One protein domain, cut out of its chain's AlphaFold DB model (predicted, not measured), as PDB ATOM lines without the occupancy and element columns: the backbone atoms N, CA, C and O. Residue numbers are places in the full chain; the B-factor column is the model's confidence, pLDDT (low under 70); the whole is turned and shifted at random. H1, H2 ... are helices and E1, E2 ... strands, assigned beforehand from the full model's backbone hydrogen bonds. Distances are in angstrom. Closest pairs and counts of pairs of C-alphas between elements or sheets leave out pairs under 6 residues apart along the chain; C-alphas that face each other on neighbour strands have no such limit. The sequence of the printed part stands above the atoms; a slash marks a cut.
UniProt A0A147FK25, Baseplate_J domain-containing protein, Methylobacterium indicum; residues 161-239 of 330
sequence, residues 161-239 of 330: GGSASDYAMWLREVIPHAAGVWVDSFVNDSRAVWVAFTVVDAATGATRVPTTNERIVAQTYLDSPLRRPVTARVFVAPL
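AT A GLANCE: This is residues 161 to 239 of the 330 residues of the protein "Baseplate_J domain-containing protein" of Methylobacterium indicum (UniProt A0A147FK25). A long two-stranded hairpin, E1 and E2, with the short strand E3 beside E2, makes a small three-stranded sheet with two helices on one of its faces: H1 slants over E1 and E2, while H2 lies beside the strands at the E3 edge, over none of them, and touches H1 at a steep tilt. The hairpin lies along the longest axis; its turn at residues 187 to 188 is at one end, and the loop of residues 201 to 206 reaches out beyond E2 at the other. The printed part has 79 residues with two named helices and three named strands, in the order H1, E1, E2, H2, E3, and the class is mixed, helices and strands. The sheet is mixed, in the order E1, E2, E3, with E1 and E2 antiparallel and E2 and E3 parallel. The whole is compact, with a radius of gyration of the C-alphas of 12.2 A, and only just elongated, spanning 39 by 26 by 20 A.

HOW THE PARTS SIT: The first element is H1, residues 164 to 174, and after a tight link of 3 residues comes E1, residues 178 to 186. E1 and E2, residues 189 to 200, form a hairpin of antiparallel neighbours at 164 degrees, joined by a tight link of 2 residues. Across this pair N 182 and O 196 are 2.9 A apart and N 194 and O 184 are 2.8 A apart, both within hydrogen-bond range. E2 bends by 56 degrees at residue 192. Its residues 199 to 200 also make a short antiparallel pairing with residues 207 to 208, in the long link of 11 residues that leads to H2, residues 212 to 222. A short link of 10 residues then leads to E3, residues 233 to 236, the parallel neighbour of E2 at 26 degrees; N 193 and O 233 are 2.8 A apart, and N 195 and O 235 are 2.9 A apart. E1 and E3 are the edge strands. E2, H2 and E3 form a strand-helix-strand unit, two parallel neighbour strands with a helix between them in the chain. H1 and H2 are on the same face of the sheet, an arrangement of two layers, with the sheet as one layer and the helices on one face of it as the other. H1 has a height of 7.7 A over the sheet and lies over E2 and, only just, over E1, on which 3 of its 11 C-alphas fall; it runs slantwise to the strands, at 49 degrees to E2 on the local plane. The closest C-alphas of H1 and E1 are those of Ala 164 and Val 183, 5.2 A apart. H2 has a height of 6.5 A and lies over none of the strands; its closest C-alphas to E3 are those of Gln 219 and Val 236, 5.4 A apart. H1 and H2 touch, closest at the C-alphas of Leu 171 and Ala 218, 6.2 A apart, with a steep tilt of 63 degrees, opposite ways. Every O i to N i+4 pair is within hydrogen-bond range in H2, and 6 of 7 are in H1.

IN THESE COORDINATES: H1 begins at C-alpha 164, (-22.316, 48.369, 45.503), and measures 16.2 A from first to last C-alpha. E1 measures 22.2 A, and E2, the longest strand, measures 30.7 A, ending at C-alpha 200, (-27.791, 29.388, 42.025). H2 measures 15.3 A. E3 measures 10.0 A and ends at C-alpha 236, (-27.539, 44.839, 34.141).

THE WHOLE: The two C-alphas farthest apart are those of Asn 188 and Ala 203, at 39.8 A. The printed part has no cut, and the link from E2 to H2 is the long one. The mean pLDDT of the printed part is 92.0, and no printed residue is under 70.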
ATOM      1  N   GLY A 161     -27.358  55.066  49.301       76.88
ATOM      2  CA  GLY A 161     -26.380  55.887  48.585       76.88
ATOM      3  C   GLY A 161     -26.216  55.484  47.120       76.88
ATOM      4  O   GLY A 161     -25.578  56.207  46.358       76.88
ATOM      5  N   GLY A 162     -26.768  54.331  46.724       85.31
ATOM      6  CA  GLY A 162     -26.428  53.685  45.457       85.31
ATOM      7  C   GLY A 162     -25.030  53.065  45.504       85.31
ATOM      8  O   GLY A 162     -24.301  53.098  44.517       85.31
ATOM      9  N   SER A 163     -24.637  52.547  46.668       88.44
ATOM     10  CA  SER A 163     -23.394  51.798  46.846       88.44
ATOM     11  C   SER A 163     -23.481  50.413  46.194       88.44
ATOM     12  O   SER A 163     -24.570  49.908  45.919       88.44
ATOM     13  N   ALA A 164     -22.339  49.746  45.999       90.25
ATOM     14  CA  ALA A 164     -22.316  48.369  45.503       90.25
ATOM     15  C   ALA A 164     -23.177  47.419  46.361       90.25
ATOM     16  O   ALA A 164     -23.897  46.576  45.825       90.25
ATOM     17  N   SER A 165     -23.167  47.594  47.688       86.56
ATOM     18  CA  SER A 165     -24.005  46.807  48.596       86.56
ATOM     19  C   SER A 165     -25.497  47.117  48.461       86.56
ATOM     20  O   SER A 165     -26.298  46.193  48.576       86.56
ATOM     21  N   ASP A 166     -25.878  48.370  48.170       91.94
ATOM     22  CA  ASP A 166     -27.282  48.728  47.910       91.94
ATOM     23  C   ASP A 166     -27.811  47.970  46.683       91.94
ATOM     24  O   ASP A 166     -28.837  47.298  46.764       91.94
ATOM     25  N   TYR A 167     -27.074  47.992  45.567       94.06
ATOM     26  CA  TYR A 167     -27.466  47.275  44.348       94.06
ATOM     27  C   TYR A 167     -27.525  45.758  44.547       94.06
ATOM     28  O   TYR A 167     -28.448  45.114  44.046       94.06
ATOM     29  N   ALA A 168     -26.585  45.181  45.300       92.12
ATOM     30  CA  ALA A 168     -26.602  43.754  45.610       92.12
ATOM     31  C   ALA A 168     -27.797  43.353  46.486       92.12
ATOM     32  O   ALA A 168     -28.393  42.297  46.270       92.12
ATOM     33  N   MET A 169     -28.168  44.189  47.455       90.19
ATOM     34  CA  MET A 169     -29.363  43.989  48.272       90.19
ATOM     35  C   MET A 169     -30.633  44.087  47.419       90.19
ATOM     36  O   MET A 169     -31.424  43.147  47.410       90.19
ATOM     37  N   TRP A 170     -30.799  45.163  46.643       93.88
ATOM     38  CA  TRP A 170     -31.971  45.351  45.782       93.88
ATOM     39  C   TRP A 170     -32.125  44.242  44.743       93.88
ATOM     40  O   TRP A 170     -33.239  43.806  44.467       93.88
ATOM     41  N   LEU A 171     -31.021  43.750  44.177       94.50
ATOM     42  CA  LEU A 171     -31.069  42.624  43.251       94.50
ATOM     43  C   LEU A 171     -31.636  41.370  43.929       94.50
ATOM     44  O   LEU A 171     -32.466  40.685  43.336       94.50
ATOM     45  N   ARG A 172     -31.237  41.091  45.176       92.12
ATOM     46  CA  ARG A 172     -31.711  39.921  45.932       92.12
ATOM     47  C   ARG A 172     -33.159  40.036  46.406       92.12
ATOM     48  O   ARG A 172     -33.785  39.014  46.661       92.12
ATOM     49  N   GLU A 173     -33.726  41.239  46.469       91.94
ATOM     50  CA  GLU A 173     -35.164  41.415  46.721       91.94
ATOM     51  C   GLU A 173     -36.026  40.866  45.574       91.94
ATOM     52  O   GLU A 173     -37.139  40.401  45.812       91.94
ATOM     53  N   VAL A 174     -35.521  40.913  44.334       95.19
ATOM     54  CA  VAL A 174     -36.261  40.485  43.135       95.19
ATOM     55  C   VAL A 174     -35.768  39.152  42.558       95.19
ATOM     56  O   VAL A 174     -36.569  38.389  42.021       95.19
ATOM     57  N   ILE A 175     -34.480  38.832  42.708       93.88
ATOM     58  CA  ILE A 175     -33.869  37.538  42.370       93.88
ATOM     59  C   ILE A 175     -33.254  36.947  43.654       93.88
ATOM     60  O   ILE A 175     -32.052  37.097  43.887       93.88
ATOM     61  N   PRO A 176     -34.044  36.273  44.514       87.56
ATOM     62  CA  PRO A 176     -33.566  35.788  45.814       87.56
ATOM     63  C   PRO A 176     -32.408  34.787  45.732       87.56
ATOM     64  O   PRO A 176     -31.600  34.695  46.650       87.56
ATOM     65  N   HIS A 177     -32.309  34.049  44.623       87.00
ATOM     66  CA  HIS A 177     -31.248  33.079  44.339       87.00
ATOM     67  C   HIS A 177     -30.026  33.689  43.631       87.00
ATOM     68  O   HIS A 177     -29.186  32.948  43.118       87.00
ATOM     69  N   ALA A 178     -29.901  35.021  43.582       91.75
ATOM     70  CA  ALA A 178     -28.683  35.682  43.118       91.75
ATOM     71  C   ALA A 178     -27.524  35.442  44.104       91.75
ATOM     72  O   ALA A 178     -27.612  35.783  45.288       91.75
ATOM     73  N   ALA A 179     -26.427  34.874  43.600       88.44
ATOM     74  CA  ALA A 179     -25.252  34.505  44.386       88.44
ATOM     75  C   ALA A 179     -24.198  35.620  44.359       88.44
ATOM     76  O   ALA A 179     -24.214  36.515  45.213       88.44
ATOM     77  N   GLY A 180     -23.311  35.580  43.360       92.12
ATOM     78  CA  GLY A 180     -22.314  36.614  43.113       92.12
ATOM     79  C   GLY A 180     -22.976  37.845  42.514       92.12
ATOM     80  O   GLY A 180     -23.761  37.728  41.575       92.12
ATOM     81  N   VAL A 181     -22.686  39.021  43.067       95.69
ATOM     82  CA  VAL A 181     -23.154  40.305  42.537       95.69
ATOM     83  C   VAL A 181     -21.984  41.268  42.531       95.69
ATOM     84  O   VAL A 181     -21.392  41.535  43.575       95.69
ATOM     85  N   TRP A 182     -21.677  41.801  41.357       96.88
ATOM     86  CA  TRP A 182     -20.576  42.728  41.151       96.88
ATOM     87  C   TRP A 182     -21.115  44.020  40.570       96.88
ATOM     88  O   TRP A 182     -21.947  44.016  39.661       96.88
ATOM     89  N   VAL A 183     -20.639  45.125  41.130       95.62
ATOM     90  CA  VAL A 183     -21.072  46.471  40.779       95.62
ATOM     91  C   VAL A 183     -19.832  47.302  40.524       95.62
ATOM     92  O   VAL A 183     -18.899  47.279  41.326       95.62
ATOM     93  N   ASP A 184     -19.821  48.014  39.407       95.25
ATOM     94  CA  ASP A 184     -18.732  48.900  39.011       95.25
ATOM     95  C   ASP A 184     -19.285  50.077  38.187       95.25
ATOM     96  O   ASP A 184     -20.495  50.179  37.964       95.25
ATOM     97  N   SER A 185     -18.421  50.976  37.728       93.12
ATOM     98  CA  SER A 185     -18.775  52.018  36.757       93.12
ATOM     99  C   SER A 185     -18.275  51.685  35.350       93.12
ATOM    100  O   SER A 185     -17.448  50.794  35.176       93.12
ATOM    101  N   PHE A 186     -18.753  52.397  34.328       90.69
ATOM    102  CA  PHE A 186     -18.137  52.334  33.000       90.69
ATOM    103  C   PHE A 186     -16.979  53.335  32.897       90.69
ATOM    104  O   PHE A 186     -17.072  54.458  33.387       90.69
ATOM    105  N   VAL A 187     -15.906  52.954  32.191       86.19
ATOM    106  CA  VAL A 187     -14.660  53.744  32.053       86.19
ATOM    107  C   VAL A 187     -14.903  55.177  31.573       86.19
ATOM    108  O   VAL A 187     -14.221  56.106  31.992       86.19
ATOM    109  N   ASN A 188     -15.882  55.366  30.690       87.94
ATOM    110  CA  ASN A 188     -16.220  56.650  30.081       87.94
ATOM    111  C   ASN A 188     -17.433  57.343  30.725       87.94
ATOM    112  O   ASN A 188     -17.827  58.412  30.259       87.94
ATOM    113  N   ASP A 189     -18.042  56.752  31.755       88.00
ATOM    114  CA  ASP A 189     -19.273  57.262  32.349       88.00
ATOM    115  C   ASP A 189     -19.450  56.797  33.801       88.00
ATOM    116  O   ASP A 189     -20.038  55.753  34.083       88.00
ATOM    117  N   SER A 190     -19.007  57.627  34.746       81.31
ATOM    118  CA  SER A 190     -19.137  57.359  36.185       81.31
ATOM    119  C   SER A 190     -20.579  57.387  36.701       81.31
ATOM    120  O   SER A 190     -20.828  57.015  37.846       81.31
ATOM    121  N   ARG A 191     -21.548  57.822  35.882       88.62
ATOM    122  CA  ARG A 191     -22.980  57.748  36.209       88.62
ATOM    123  C   ARG A 191     -23.629  56.469  35.687       88.62
ATOM    124  O   ARG A 191     -24.751  56.171  36.094       88.62
ATOM    125  N   ALA A 192     -22.964  55.733  34.800       93.38
ATOM    126  CA  ALA A 192     -23.412  54.426  34.358       93.38
ATOM    127  C   ALA A 192     -22.945  53.368  35.364       93.38
ATOM    128  O   ALA A 192     -21.751  53.125  35.525       93.38
ATOM    129  N   VAL A 193     -23.904  52.751  36.047       95.38
ATOM    130  CA  VAL A 193     -23.664  51.676  37.004       95.38
ATOM    131  C   VAL A 193     -23.722  50.361  36.248       95.38
ATOM    132  O   VAL A 193     -24.774  49.972  35.740       95.38
ATOM    133  N   TRP A 194     -22.586  49.685  36.169       97.12
ATOM    134  CA  TRP A 194     -22.479  48.333  35.655       97.12
ATOM    135  C   TRP A 194     -22.831  47.354  36.773       97.12
ATOM    136  O   TRP A 194     -22.228  47.393  37.843       97.12
ATOM    137  N   VAL A 195     -23.813  46.488  36.537       97.50
ATOM    138  CA  VAL A 195     -24.200  45.418  37.459       97.50
ATOM    139  C   VAL A 195     -24.132  44.098  36.711       97.50
ATOM    140  O   VAL A 195     -24.774  43.938  35.677       97.50
ATOM    141  N   ALA A 196     -23.404  43.130  37.249       97.88
ATOM    142  CA  ALA A 196     -23.452  41.750  36.788       97.88
ATOM    143  C   ALA A 196     -23.660  40.814  37.971       97.88
ATOM    144  O   ALA A 196     -23.314  41.133  39.108       97.88
ATOM    145  N   PHE A 197     -24.246  39.653  37.707       97.94
ATOM    146  CA  PHE A 197     -24.537  38.688  38.752       97.94
ATOM    147  C   PHE A 197     -24.542  37.262  38.222       97.94
ATOM    148  O   PHE A 197     -24.722  37.041  37.025       97.94
ATOM    149  N   THR A 198     -24.377  36.309  39.132       97.06
ATOM    150  CA  THR A 198     -24.678  34.891  38.934       97.06
ATOM    151  C   THR A 198     -25.879  34.487  39.775       97.06
ATOM    152  O   THR A 198     -26.303  35.199  40.689       97.06
ATOM    153  N   VAL A 199     -26.444  33.327  39.466       95.50
ATOM    154  CA  VAL A 199     -27.545  32.742  40.229       95.50
ATOM    155  C   VAL A 199     -27.242  31.293  40.576       95.50
ATOM    156  O   VAL A 199     -26.517  30.619  39.842       95.50
ATOM    157  N   VAL A 200     -27.816  30.811  41.674       88.81
ATOM    158  CA  VAL A 200     -27.791  29.388  42.025       88.81
ATOM    159  C   VAL A 200     -28.941  28.687  41.318       88.81
ATOM    160  O   VAL A 200     -30.099  29.090  41.432       88.81
ATOM    161  N   ASP A 201     -28.627  27.640  40.569       85.06
ATOM    162  CA  ASP A 201     -29.628  26.786  39.955       85.06
ATOM    163  C   ASP A 201     -30.316  25.917  41.016       85.06
ATOM    164  O   ASP A 201     -29.668  25.182  41.756       85.06
ATOM    165  N   ALA A 202     -31.644  25.995  41.100       78.50
ATOM    166  CA  ALA A 202     -32.398  25.309  42.147       78.50
ATOM    167  C   ALA A 202     -32.378  23.775  42.023       78.50
ATOM    168  O   ALA A 202     -32.557  23.089  43.026       78.50
ATOM    169  N   ALA A 203     -32.190  23.230  40.816       83.00
ATOM    170  CA  ALA A 203     -32.203  21.786  40.591       83.00
ATOM    171  C   ALA A 203     -30.844  21.148  40.901       83.00
ATOM    172  O   ALA A 203     -30.782  20.028  41.399       83.00
ATOM    173  N   THR A 204     -29.763  21.860  40.590       85.19
ATOM    174  CA  THR A 204     -28.392  21.337  40.683       85.19
ATOM    175  C   THR A 204     -27.596  21.912  41.849       85.19
ATOM    176  O   THR A 204     -26.574  21.344  42.221       85.19
ATOM    177  N   GLY A 205     -28.028  23.038  42.423       80.56
ATOM    178  CA  GLY A 205     -27.267  23.799  43.416       80.56
ATOM    179  C   GLY A 205     -26.036  24.507  42.841       80.56
ATOM    180  O   GLY A 205     -25.288  25.127  43.591       80.56
ATOM    181  N   ALA A 206     -25.807  24.428  41.526       85.88
ATOM    182  CA  ALA A 206     -24.628  24.986  40.885       85.88
ATOM    183  C   ALA A 206     -24.804  26.475  40.560       85.88
ATOM    184  O   ALA A 206     -25.875  26.925  40.141       85.88
ATOM    185  N   THR A 207     -23.720  27.237  40.690       89.75
ATOM    186  CA  THR A 207     -23.660  28.623  40.218       89.75
ATOM    187  C   THR A 207     -23.666  28.656  38.692       89.75
ATOM    188  O   THR A 207     -22.875  27.974  38.039       89.75
ATOM    189  N   ARG A 208     -24.529  29.490  38.109       93.19
ATOM    190  CA  ARG A 208     -24.606  29.720  36.662       93.19
ATOM    191  C   ARG A 208     -24.773  31.195  36.319       93.19
ATOM    192  O   ARG A 208     -25.194  32.012  37.141       93.19
ATOM    193  N   VAL A 209     -24.510  31.527  35.058       95.06
ATOM    194  CA  VAL A 209     -24.878  32.833  34.502       95.06
ATOM    195  C   VAL A 209     -26.413  32.978  34.427       95.06
ATOM    196  O   VAL A 209     -27.126  31.990  34.203       95.06
ATOM    197  N   PRO A 210     -26.957  34.192  34.626       96.19
ATOM    198  CA  PRO A 210     -28.392  34.430  34.597       96.19
ATOM    199  C   PRO A 210     -28.937  34.345  33.174       96.19
ATOM    200  O   PRO A 210     -28.312  34.788  32.203       96.19
ATOM    201  N   THR A 211     -30.156  33.831  33.056       95.06
ATOM    202  CA  THR A 211     -30.919  33.840  31.809       95.06
ATOM    203  C   THR A 211     -31.248  35.271  31.387       95.06
ATOM    204  O   THR A 211     -31.223  36.214  32.183       95.06
ATOM    205  N   THR A 212     -31.608  35.453  30.117       95.56
ATOM    206  CA  THR A 212     -32.026  36.767  29.608       95.56
ATOM    207  C   THR A 212     -33.232  37.326  30.366       95.56
ATOM    208  O   THR A 212     -33.240  38.512  30.680       95.56
ATOM    209  N   ASN A 213     -34.204  36.487  30.738       95.62
ATOM    210  CA  ASN A 213     -35.385  36.933  31.481       95.62
ATOM    211  C   ASN A 213     -35.046  37.358  32.917       95.62
ATOM    212  O   ASN A 213     -35.531  38.392  33.363       95.62
ATOM    213  N   GLU A 214     -34.173  36.622  33.618       96.56
ATOM    214  CA  GLU A 214     -33.692  37.022  34.952       96.56
ATOM    215  C   GLU A 214     -32.989  38.388  34.900       96.56
ATOM    216  O   GLU A 214     -33.228  39.238  35.756       96.56
ATOM    217  N   ARG A 215     -32.182  38.648  33.859       97.69
ATOM    218  CA  ARG A 215     -31.551  39.965  33.667       97.69
ATOM    219  C   ARG A 215     -32.560  41.067  33.358       97.69
ATOM    220  O   ARG A 215     -32.397  42.165  33.874       97.69
ATOM    221  N   ILE A 216     -33.589  40.798  32.551       97.69
ATOM    222  CA  ILE A 216     -34.653  41.777  32.266       97.69
ATOM    223  C   ILE A 216     -35.387  42.150  33.558       97.69
ATOM    224  O   ILE A 216     -35.554  43.333  33.842       97.69
ATOM    225  N   VAL A 217     -35.761  41.160  34.372       97.75
ATOM    226  CA  VAL A 217     -36.418  41.384  35.669       97.75
ATOM    227  C   VAL A 217     -35.535  42.228  36.595       97.75
ATOM    228  O   VAL A 217     -36.000  43.230  37.143       97.75
ATOM    229  N   ALA A 218     -34.254  41.874  36.719       97.81
ATOM    230  CA  ALA A 218     -33.282  42.644  37.490       97.81
ATOM    231  C   ALA A 218     -33.141  44.085  36.970       97.81
ATOM    232  O   ALA A 218     -33.208  45.035  37.750       97.81
ATOM    233  N   GLN A 219     -33.004  44.261  35.653       98.00
ATOM    234  CA  GLN A 219     -32.867  45.566  35.008       98.00
ATOM    235  C   GLN A 219     -34.067  46.468  35.302       98.00
ATOM    236  O   GLN A 219     -33.882  47.613  35.707       98.00
ATOM    237  N   THR A 220     -35.290  45.957  35.141       97.44
ATOM    238  CA  THR A 220     -36.515  46.715  35.426       97.44
ATOM    239  C   THR A 220     -36.605  47.115  36.898       97.44
ATOM    240  O   THR A 220     -37.009  48.233  37.212       97.44
ATOM    241  N   TYR A 221     -36.222  46.224  37.814       96.56
ATOM    242  CA  TYR A 221     -36.310  46.492  39.247       96.56
ATOM    243  C   TYR A 221     -35.299  47.545  39.719       96.56
ATOM    244  O   TYR A 221     -35.663  48.462  40.469       96.56
ATOM    245  N   LEU A 222     -34.045  47.417  39.269       95.81
ATOM    246  CA  LEU A 222     -32.935  48.289  39.653       95.81
ATOM    247  C   LEU A 222     -33.000  49.672  38.988       95.81
ATOM    248  O   LEU A 222     -32.528  50.641  39.575       95.81
ATOM    249  N   ASP A 223     -33.607  49.795  37.803       94.62
ATOM    250  CA  ASP A 223     -33.760  51.088  37.119       94.62
ATOM    251  C   ASP A 223     -34.876  51.975  37.716       94.62
ATOM    252  O   ASP A 223     -35.032  53.137  37.341       94.62
ATOM    253  N   SER A 224     -35.645  51.462  38.684       91.50
ATOM    254  CA  SER A 224     -36.725  52.216  39.328       91.50
ATOM    255  C   SER A 224     -36.214  53.479  40.046       91.50
ATOM    256  O   SER A 224     -35.343  53.374  40.919       91.50
ATOM    257  N   PRO A 225     -36.817  54.665  39.801       87.56
ATOM    258  CA  PRO A 225     -36.433  55.921  40.455       87.56
ATOM    259  C   PRO A 225     -36.740  55.943  41.959       87.56
ATOM    260  O   PRO A 225     -36.318  56.858  42.658       87.56
ATOM    261  N   LEU A 226     -37.471  54.944  42.466       85.88
ATOM    262  CA  LEU A 226     -37.710  54.762  43.899       85.88
ATOM    263  C   LEU A 226     -36.509  54.146  44.636       85.88
ATOM    264  O   LEU A 226     -36.519  54.115  45.863       85.88
ATOM    265  N   ARG A 227     -35.511  53.615  43.912       87.25
ATOM    266  CA  ARG A 227     -34.354  52.911  44.492       87.25
ATOM    267  C   ARG A 227     -33.040  53.560  44.098       87.25
ATOM    268  O   ARG A 227     -32.303  54.029  44.962       87.25
ATOM    269  N   ARG A 228     -32.742  53.590  42.796       89.94
ATOM    270  CA  ARG A 228     -31.451  54.094  42.324       89.94
ATOM    271  C   ARG A 228     -31.329  55.603  42.551       89.94
ATOM    272  O   ARG A 228     -32.334  56.314  42.471       89.94
ATOM    273  N   PRO A 229     -30.104  56.128  42.734       90.38
ATOM    274  CA  PRO A 229     -29.874  57.563  42.659       90.38
ATOM    275  C   PRO A 229     -30.452  58.150  41.365       90.38
ATOM    276  O   PRO A 229     -30.315  57.569  40.284       90.38
ATOM    277  N   VAL A 230     -31.073  59.327  41.470       88.50
ATOM    278  CA  VAL A 230     -31.813  59.972  40.365       88.50
ATOM    279  C   VAL A 230     -30.965  60.101  39.093       88.50
ATOM    280  O   VAL A 230     -31.460  59.895  37.987       88.50
ATOM    281  N   THR A 231     -29.671  60.394  39.242       89.75
ATOM    282  CA  THR A 231     -28.730  60.603  38.130       89.75
ATOM    283  C   THR A 231     -28.046  59.329  37.627       89.75
ATOM    284  O   THR A 231     -27.376  59.390  36.594       89.75
ATOM    285  N   ALA A 232     -28.190  58.198  38.327       92.75
ATOM    286  CA  ALA A 232     -27.565  56.933  37.949       92.75
ATOM    287  C   ALA A 232     -28.259  56.313  36.729       92.75
ATOM    288  O   ALA A 232     -29.476  56.364  36.612       92.75
ATOM    289  N   ARG A 233     -27.511  55.684  35.827       94.19
ATOM    290  CA  ARG A 233     -28.052  54.851  34.744       94.19
ATOM    291  C   ARG A 233     -27.607  53.424  34.985       94.19
ATOM    292  O   ARG A 233     -26.419  53.142  34.897       94.19
ATOM    293  N   VAL A 234     -28.534  52.547  35.339       96.25
ATOM    294  CA  VAL A 234     -28.187  51.177  35.725       96.25
ATOM    295  C   VAL A 234     -28.205  50.284  34.495       96.25
ATOM    296  O   VAL A 234     -29.179  50.286  33.747       96.25
ATOM    297  N   PHE A 235     -27.151  49.494  34.315       96.56
ATOM    298  CA  PHE A 235     -27.023  48.508  33.253       96.56
ATOM    299  C   PHE A 235     -26.720  47.143  33.859       96.56
ATOM    300  O   PHE A 235     -25.614  46.891  34.338       96.56
ATOM    301  N   VAL A 236     -27.702  46.251  33.807       97.75
ATOM    302  CA  VAL A 236     -27.539  44.839  34.141       97.75
ATOM    303  C   VAL A 236     -26.896  44.144  32.945       97.75
ATOM    304  O   VAL A 236     -27.563  43.731  31.992       97.75
ATOM    305  N   ALA A 237     -25.571  44.074  32.973       96.12
ATOM    306  CA  ALA A 237     -24.764  43.568  31.879       96.12
ATOM    307  C   ALA A 237     -24.774  42.029  31.827       96.12
ATOM    308  O   ALA A 237     -24.846  41.361  32.864       96.12
ATOM    309  N   PRO A 238     -24.699  41.429  30.625       95.75
ATOM    310  CA  PRO A 238     -24.479  39.997  30.502       95.75
ATOM    311  C   PRO A 238     -23.058  39.633  30.950       95.75
ATOM    312  O   PRO A 238     -22.105  40.356  30.667       95.75
ATOM    313  N   LEU A 239     -22.926  38.474  31.593       97.19
ATOM    314  CA  LEU A 239     -21.636  37.811  31.755       97.19
ATOM    315  C   LEU A 239     -21.296  37.048  30.475       97.19
ATOM    316  O   LEU A 239     -22.168  36.388  29.902       97.19
TER     317      LEU A 239